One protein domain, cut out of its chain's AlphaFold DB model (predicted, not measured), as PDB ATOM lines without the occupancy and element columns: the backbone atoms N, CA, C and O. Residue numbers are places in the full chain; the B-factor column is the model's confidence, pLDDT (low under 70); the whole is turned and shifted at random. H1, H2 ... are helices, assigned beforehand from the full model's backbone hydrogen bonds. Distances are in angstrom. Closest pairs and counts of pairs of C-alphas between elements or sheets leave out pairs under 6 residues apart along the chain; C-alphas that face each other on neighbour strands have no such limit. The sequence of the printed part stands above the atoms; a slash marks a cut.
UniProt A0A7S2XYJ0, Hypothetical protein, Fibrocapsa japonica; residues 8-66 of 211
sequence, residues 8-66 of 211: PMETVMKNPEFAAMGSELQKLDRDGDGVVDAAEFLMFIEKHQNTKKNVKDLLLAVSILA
ATOM      1  N   PRO A   8      34.605  53.066 -45.430       75.25
ATOM      2  CA  PRO A   8      34.435  54.380 -44.824       75.25
ATOM      3  C   PRO A   8      34.451  54.266 -43.303       75.25
ATOM      4  O   PRO A   8      33.709  53.447 -42.744       75.25
ATOM      5  N   MET A   9      35.213  55.128 -42.624       68.69
ATOM      6  CA  MET A   9      35.321  55.086 -41.159       68.69
ATOM      7  C   MET A   9      33.959  55.207 -40.459       68.69
ATOM      8  O   MET A   9      33.728  54.601 -39.414       68.69
ATOM      9  N   GLU A  10      33.006  55.915 -41.070       73.31
ATOM     10  CA  GLU A  10      31.624  56.011 -40.589       73.31
ATOM     11  C   GLU A  10      30.947  54.634 -40.454       73.31
ATOM     12  O   GLU A  10      30.183  54.391 -39.518       73.31
ATOM     13  N   THR A  11      31.242  53.709 -41.368       72.88
ATOM     14  CA  THR A  11      30.693  52.346 -41.351       72.88
ATOM     15  C   THR A  11      31.337  51.513 -40.247       72.88
ATOM     16  O   THR A  11      30.649  50.748 -39.573       72.88
ATOM     17  N   VAL A  12      32.634  51.711 -40.007       69.12
ATOM     18  CA  VAL A  12      33.373  51.050 -38.923       69.12
ATOM     19  C   VAL A  12      32.885  51.544 -37.554       69.12
ATOM     20  O   VAL A  12      32.636  50.730 -36.667       69.12
ATOM     21  N   MET A  13      32.633  52.850 -37.394       66.94
ATOM     22  CA  MET A  13      32.117  53.433 -36.141       66.94
ATOM     23  C   MET A  13      30.689  53.003 -35.787       66.94
ATOM     24  O   MET A  13      30.311  53.054 -34.617       66.94
ATOM     25  N   LYS A  14      29.880  52.579 -36.765       74.94
ATOM     26  CA  LYS A  14      28.506  52.101 -36.523       74.94
ATOM     27  C   LYS A  14      28.454  50.711 -35.884       74.94
ATOM     28  O   LYS A  14      27.397  50.315 -35.397       74.94
ATOM     29  N   ASN A  15      29.562  49.971 -35.865       74.75
ATOM     30  CA  ASN A  15      29.629  48.681 -35.192       74.75
ATOM     31  C   ASN A  15      29.947  48.880 -33.691       74.75
ATOM     32  O   ASN A  15      30.959  49.500 -33.367       74.75
ATOM     33  N   PRO A  16      29.128  48.346 -32.764       67.62
ATOM     34  CA  PRO A  16      29.278  48.567 -31.324       67.62
ATOM     35  C   PRO A  16      30.598  48.046 -30.730       67.62
ATOM     36  O   PRO A  16      31.070  48.611 -29.746       67.62
ATOM     37  N   GLU A  17      31.221  47.020 -31.322       67.69
ATOM     38  CA  GLU A  17      32.539  46.534 -30.881       67.69
ATOM     39  C   GLU A  17      33.652  47.550 -31.178       67.69
ATOM     40  O   GLU A  17      34.584  47.717 -30.392       67.69
ATOM     41  N   PHE A  18      33.518  48.266 -32.294       63.44
ATOM     42  CA  PHE A  18      34.455  49.284 -32.753       63.44
ATOM     43  C   PHE A  18      34.136  50.661 -32.146       63.44
ATOM     44  O   PHE A  18      35.045  51.399 -31.779       63.44
ATOM     45  N   ALA A  19      32.867  50.987 -31.904       64.12
ATOM     46  CA  ALA A  19      32.458  52.228 -31.242       64.12
ATOM     47  C   ALA A  19      33.102  52.408 -29.850       64.12
ATOM     48  O   ALA A  19      33.487  53.517 -29.480       64.12
ATOM     49  N   ALA A  20      33.292  51.313 -29.101       63.62
ATOM     50  CA  ALA A  20      33.987  51.319 -27.810       63.62
ATOM     51  C   ALA A  20      35.501  51.619 -27.922       63.62
ATOM     52  O   ALA A  20      36.121  52.033 -26.945       63.62
ATOM     53  N   MET A  21      36.084  51.452 -29.113       62.25
ATOM     54  CA  MET A  21      37.483  51.748 -29.453       62.25
ATOM     55  C   MET A  21      37.638  53.087 -30.196       62.25
ATOM     56  O   MET A  21      38.661  53.317 -30.840       62.25
ATOM     57  N   GLY A  22      36.644  53.983 -30.136       59.25
ATOM     58  CA  GLY A  22      36.536  55.165 -31.006       59.25
ATOM     59  C   GLY A  22      37.772  56.079 -31.090       59.25
ATOM     60  O   GLY A  22      38.022  56.657 -32.145       59.25
ATOM     61  N   SER A  23      38.591  56.175 -30.037       63.81
ATOM     62  CA  SER A  23      39.848  56.948 -30.049       63.81
ATOM     63  C   SER A  23      41.064  56.177 -30.587       63.81
ATOM     64  O   SER A  23      42.069  56.791 -30.947       63.81
ATOM     65  N   GLU A  24      41.001  54.846 -30.647       62.16
ATOM     66  CA  GLU A  24      42.017  53.993 -31.278       62.16
ATOM     67  C   GLU A  24      41.750  53.799 -32.773       62.16
ATOM     68  O   GLU A  24      42.698  53.719 -33.545       62.16
ATOM     69  N   LEU A  25      40.482  53.820 -33.198       62.25
ATOM     70  CA  LEU A  25      40.098  53.744 -34.614       62.25
ATOM     71  C   LEU A  25      40.399  55.020 -35.400       62.25
ATOM     72  O   LEU A  25      40.707  54.948 -36.579       62.25
ATOM     73  N   GLN A  26      40.399  56.187 -34.757       64.94
ATOM     74  CA  GLN A  26      40.923  57.409 -35.384       64.94
ATOM     75  C   GLN A  26      42.443  57.368 -35.606       64.94
ATOM     76  O   GLN A  26      42.974  58.219 -36.303       64.94
ATOM     77  N   LYS A  27      43.155  56.407 -35.001       66.06
ATOM     78  CA  LYS A  27      44.593  56.179 -35.228       66.06
ATOM     79  C   LYS A  27      44.855  55.076 -36.261       66.06
ATOM     80  O   LYS A  27      46.019  54.728 -36.460       66.06
ATOM     81  N   LEU A  28      43.794  54.474 -36.808       66.94
ATOM     82  CA  LEU A  28      43.879  53.449 -37.844       66.94
ATOM     83  C   LEU A  28      44.180  54.073 -39.202       66.94
ATOM     84  O   LEU A  28      45.090  53.596 -39.862       66.94
ATOM     85  N   ASP A  29      43.430  55.130 -39.521       69.25
ATOM     86  CA  ASP A  29      43.609  56.015 -40.671       69.25
ATOM     87  C   ASP A  29      44.924  56.779 -40.476       69.25
ATOM     88  O   ASP A  29      45.024  57.744 -39.704       69.25
ATOM     89  N   ARG A  30      45.990  56.217 -41.040       67.25
ATOM     90  CA  ARG A  30      47.366  56.639 -40.783       67.25
ATOM     91  C   ARG A  30      47.827  57.664 -41.811       67.25
ATOM     92  O   ARG A  30      48.756  58.426 -41.517       67.25
ATOM     93  N   ASP A  31      47.216  57.667 -42.987       72.25
ATOM     94  CA  ASP A  31      47.457  58.634 -44.053       72.25
ATOM     95  C   ASP A  31      46.484  59.830 -44.027       72.25
ATOM     96  O   ASP A  31      46.796  60.874 -44.609       72.25
ATOM     97  N   GLY A  32      45.411  59.750 -43.238       71.00
ATOM     98  CA  GLY A  32      44.465  60.831 -42.973       71.00
ATOM     99  C   GLY A  32      43.430  61.010 -44.080       71.00
ATOM    100  O   GLY A  32      42.918  62.125 -44.247       71.00
ATOM    101  N   ASP A  33      43.169  59.970 -44.868       75.06
ATOM    102  CA  ASP A  33      42.284  60.024 -46.030       75.06
ATOM    103  C   ASP A  33      40.799  59.769 -45.689       75.06
ATOM    104  O   ASP A  33      39.907  60.000 -46.516       75.06
ATOM    105  N   GLY A  34      40.506  59.400 -44.437       68.12
ATOM    106  CA  GLY A  34      39.159  59.166 -43.923       68.12
ATOM    107  C   GLY A  34      38.565  57.798 -44.276       68.12
ATOM    108  O   GLY A  34      37.402  57.531 -43.922       68.12
ATOM    109  N   VAL A  35      39.323  56.925 -44.942       72.19
ATOM    110  CA  VAL A  35      39.002  55.511 -45.162       72.19
ATOM    111  C   VAL A  35      40.004  54.629 -44.420       72.19
ATOM    112  O   VAL A  35      41.034  55.066 -43.939       72.19
ATOM    113  N   VAL A  36      39.619  53.375 -44.195       70.94
ATOM    114  CA  VAL A  36      40.529  52.359 -43.665       70.94
ATOM    115  C   VAL A  36      40.796  51.378 -44.784       70.94
ATOM    116  O   VAL A  36      39.858  50.718 -45.261       70.94
ATOM    117  N   ASP A  37      42.061  51.270 -45.175       76.75
ATOM    118  CA  ASP A  37      42.484  50.279 -46.154       76.75
ATOM    119  C   ASP A  37      42.685  48.887 -45.510       76.75
ATOM    120  O   ASP A  37      42.713  48.690 -44.285       76.75
ATOM    121  N   ALA A  38      42.808  47.861 -46.352       73.06
ATOM    122  CA  ALA A  38      43.009  46.494 -45.881       73.06
ATOM    123  C   ALA A  38      44.333  46.300 -45.109       73.06
ATOM    124  O   ALA A  38      44.408  45.419 -44.246       73.06
ATOM    125  N   ALA A  39      45.373  47.081 -45.412       75.19
ATOM    126  CA  ALA A  39      46.690  46.972 -44.793       75.19
ATOM    127  C   ALA A  39      46.708  47.582 -43.380       75.19
ATOM    128  O   ALA A  39      47.227  46.959 -42.448       75.19
ATOM    129  N   GLU A  40      46.084  48.740 -43.189       72.12
ATOM    130  CA  GLU A  40      45.882  49.419 -41.910       72.12
ATOM    131  C   GLU A  40      45.030  48.576 -40.964       72.12
ATOM    132  O   GLU A  40      45.372  48.393 -39.788       72.12
ATOM    133  N   PHE A  41      43.965  47.969 -41.495       73.50
ATOM    134  CA  PHE A  41      43.118  47.056 -40.737       73.50
ATOM    135  C   PHE A  41      43.883  45.806 -40.264       73.50
ATOM    136  O   PHE A  41      43.788  45.416 -39.096       73.50
ATOM    137  N   LEU A  42      44.693  45.200 -41.141       74.94
ATOM    138  CA  LEU A  42      45.546  44.054 -40.799       74.94
ATOM    139  C   LEU A  42      46.591  44.411 -39.732       74.94
ATOM    140  O   LEU A  42      46.721  43.689 -38.740       74.94
ATOM    141  N   MET A  43      47.282  45.546 -39.888       73.75
ATOM    142  CA  MET A  43      48.268  46.026 -38.914       73.75
ATOM    143  C   MET A  43      47.646  46.279 -37.537       73.75
ATOM    144  O   MET A  43      48.259  45.974 -36.507       73.75
ATOM    145  N   PHE A  44      46.428  46.821 -37.489       72.69
ATOM    146  CA  PHE A  44      45.731  47.034 -36.227       72.69
ATOM    147  C   PHE A  44      45.353  45.725 -35.541       72.69
ATOM    148  O   PHE A  44      45.593  45.579 -34.340       72.69
ATOM    149  N   ILE A  45      44.806  44.759 -36.284       74.12
ATOM    150  CA  ILE A  45      44.456  43.446 -35.731       74.12
ATOM    151  C   ILE A  45      45.696  42.775 -35.146       74.12
ATOM    152  O   ILE A  45      45.650  42.288 -34.013       74.12
ATOM    153  N   GLU A  46      46.812  42.787 -35.871       75.62
ATOM    154  CA  GLU A  46      48.061  42.179 -35.416       75.62
ATOM    155  C   GLU A  46      48.591  42.863 -34.143       75.62
ATOM    156  O   GLU A  46      48.931  42.204 -33.154       75.62
ATOM    157  N   LYS A  47      48.563  44.200 -34.098       74.06
ATOM    158  CA  LYS A  47      48.953  44.981 -32.915       74.06
ATOM    159  C   LYS A  47      48.037  44.720 -31.716       74.06
ATOM    160  O   LYS A  47      48.513  44.602 -30.581       74.06
ATOM    161  N   HIS A  48      46.734  44.609 -31.944       72.38
ATOM    162  CA  HIS A  48      45.750  44.390 -30.889       72.38
ATOM    163  C   HIS A  48      45.817  42.954 -30.339       72.38
ATOM    164  O   HIS A  48      45.726  42.747 -29.125       72.38
ATOM    165  N   GLN A  49      46.072  41.959 -31.195       74.25
ATOM    166  CA  GLN A  49      46.334  40.578 -30.772       74.25
ATOM    167  C   GLN A  49      47.617  40.470 -29.937       74.25
ATOM    168  O   GLN A  49      47.596  39.864 -28.861       74.25
ATOM    169  N   ASN A  50      48.700  41.121 -30.369       71.56
ATOM    170  CA  ASN A  50      49.959  41.148 -29.622       71.56
ATOM    171  C   ASN A  50      49.810  41.854 -28.267       71.56
ATOM    172  O   ASN A  50      50.314  41.370 -27.254       71.56
ATOM    173  N   THR A  51      49.041  42.944 -28.207       73.06
ATOM    174  CA  THR A  51      48.762  43.655 -26.948       73.06
ATOM    175  C   THR A  51      47.969  42.781 -25.974       73.06
ATOM    176  O   THR A  51      48.331  42.686 -24.802       73.06
ATOM    177  N   LYS A  52      46.938  42.063 -26.445       74.00
ATOM    178  CA  LYS A  52      46.162  41.135 -25.599       74.00
ATOM    179  C   LYS A  52      47.015  39.999 -25.035       74.00
ATOM    180  O   LYS A  52      46.800  39.602 -23.888       74.00
ATOM    181  N   LYS A  53      47.970  39.481 -25.811       74.69
ATOM    182  CA  LYS A  53      48.905  38.450 -25.343       74.69
ATOM    183  C   LYS A  53      49.843  39.000 -24.268       74.69
ATOM    184  O   LYS A  53      49.906  38.436 -23.181       74.69
ATOM    185  N   ASN A  54      50.454  40.156 -24.520       75.00
ATOM    186  CA  ASN A  54      51.369  40.795 -23.573       75.00
ATOM    187  C   ASN A  54      50.682  41.146 -22.245       75.00
ATOM    188  O   ASN A  54      51.277  40.982 -21.185       75.00
ATOM    189  N   VAL A  55      49.415  41.579 -22.277       81.88
ATOM    190  CA  VAL A  55      48.634  41.846 -21.057       81.88
ATOM    191  C   VAL A  55      48.389  40.567 -20.252       81.88
ATOM    192  O   VAL A  55      48.507  40.592 -19.029       81.88
ATOM    193  N   LYS A  56      48.082  39.439 -20.907       80.06
ATOM    194  CA  LYS A  56      47.908  38.149 -20.218       80.06
ATOM    195  C   LYS A  56      49.206  37.665 -19.579       80.06
ATOM    196  O   LYS A  56      49.180  37.251 -18.423       80.06
ATOM    197  N   ASP A  57      50.319  37.761 -20.300       83.00
ATOM    198  CA  ASP A  57      51.633  37.349 -19.795       83.00
ATOM    199  C   ASP A  57      52.070  38.235 -18.615       83.00
ATOM    200  O   ASP A  57      52.582  37.736 -17.611       83.00
ATOM    201  N   LEU A  58      51.782  39.539 -18.677       87.06
ATOM    202  CA  LEU A  58      52.064  40.476 -17.590       87.06
ATOM    203  C   LEU A  58      51.190  40.212 -16.355       87.06
ATOM    204  O   LEU A  58      51.699  40.213 -15.236       87.06
ATOM    205  N   LEU A  59      49.898  39.919 -16.535       87.94
ATOM    206  CA  LEU A  59      49.010  39.526 -15.433       87.94
ATOM    207  C   LEU A  59      49.454  38.213 -14.777       87.94
ATOM    208  O   LEU A  59      49.420  38.105 -13.550       87.94
ATOM    209  N   LEU A  60      49.910  37.235 -15.567       90.69
ATOM    210  CA  LEU A  60      50.462  35.984 -15.048       90.69
ATOM    211  C   LEU A  60      51.731  36.242 -14.222       90.69
ATOM    212  O   LEU A  60      51.853  35.729 -13.111       90.69
ATOM    213  N   ALA A  61      52.647  37.073 -14.727       90.69
ATOM    214  CA  ALA A  61      53.875  37.430 -14.021       90.69
ATOM    215  C   ALA A  61      53.591  38.139 -12.685       90.69
ATOM    216  O   ALA A  61      54.165  37.775 -11.659       90.69
ATOM    217  N   VAL A  62      52.660  39.102 -12.674       94.75
ATOM    218  CA  VAL A  62      52.235  39.797 -11.446       94.75
ATOM    219  C   VAL A  62      51.573  38.827 -10.463       94.75
ATOM    220  O   VAL A  62      51.832  38.900  -9.264       94.75
ATOM    221  N   SER A  63      50.762  37.886 -10.953       92.25
ATOM    222  CA  SER A  63      50.130  36.866 -10.110       92.25
ATOM    223  C   SER A  63      51.161  35.945  -9.450       92.25
ATOM    224  O   SER A  63      51.082  35.721  -8.243       92.25
ATOM    225  N   ILE A  64      52.161  35.472 -10.200       95.19
ATOM    226  CA  ILE A  64      53.262  34.667  -9.652       95.19
ATOM    227  C   ILE A  64      54.033  35.470  -8.602       95.19
ATOM    228  O   ILE A  64      54.294  34.962  -7.512       95.19
ATOM    229  N   LEU A  65      54.350  36.734  -8.894       94.56
ATOM    230  CA  LEU A  65      55.071  37.599  -7.962       94.56
ATOM    231  C   LEU A  65      54.303  37.788  -6.645       94.56
ATOM    232  O   LEU A  65      54.897  37.702  -5.572       94.56
ATOM    233  N   ALA A  66      52.984  37.980  -6.709       95.44
ATOM    234  CA  ALA A  66      52.140  38.094  -5.522       95.44
ATOM    235  C   ALA A  66      52.175  36.818  -4.662       95.44
ATOM    236  O   ALA A  66      52.299  36.900  -3.439       95.44
TER     237      ALA A  66
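AT A GLANCE: This is residues 8 to 66 of the 211 residues of the protein "Hypothetical protein" of Fibrocapsa japonica (UniProt A0A7S2XYJ0). One long helix, H4, reaches out as an arm from a small head in which the short helices H1 and H3 and the unnamed stretch 26 to 37 gather near its first residues. Residues 45 to 66 of H4 stick out free and make most of the length, and the loop 14 to 20, which holds H2, also stands free. The printed part has 59 residues with four named helices, in the order H1, H2, H3, H4, and no named strand; the class is all helix. The whole is loose, with a radius of gyration of the C-alphas of 14.8 A and spans of 46 by 22 by 14 A.

IN THESE COORDINATES: H4, residues 38 to 66, runs 42.2 A from C-alpha 38 at (43.009, 46.494, -45.881) to C-alpha 66 at (52.140, 38.094, -5.522). H1 is residues 9 to 13, with C-alpha 9 at (35.321, 55.086, -41.159). H2 is residues 16 to 19 and H3 is residues 22 to 25.

HOW THE PARTS SIT: H4 is apart from H1, H2 and H3. H1 and H2 only just touch, only at the corner by their link, with 3 pairs of C-alphas within 8 A; the closest are those of Met 13 and Ala 19, 5.1 A apart. H3 is close to H1 but not clearly touching, the closest C-alphas being those of Met 13 and Gly 22, 7.0 A apart. H2 and H3 are also close but not clearly touching, with the closest C-alphas, of Phe 18 and Leu 25, 7.4 A apart. In H1 and H4 every O i to N i+4 pair is within hydrogen-bond range; H2 and H3 are too short for such a pair.

THE WHOLE: The C-alphas farthest apart are those of Asp 33 and Ala 66, 47.1 A. The printed part has no cut. The link from H3 to H4 is long, with 12 residues. Mean pLDDT of the printed part is 74.2; 19 residues are under 70, among them residues 16 to 30.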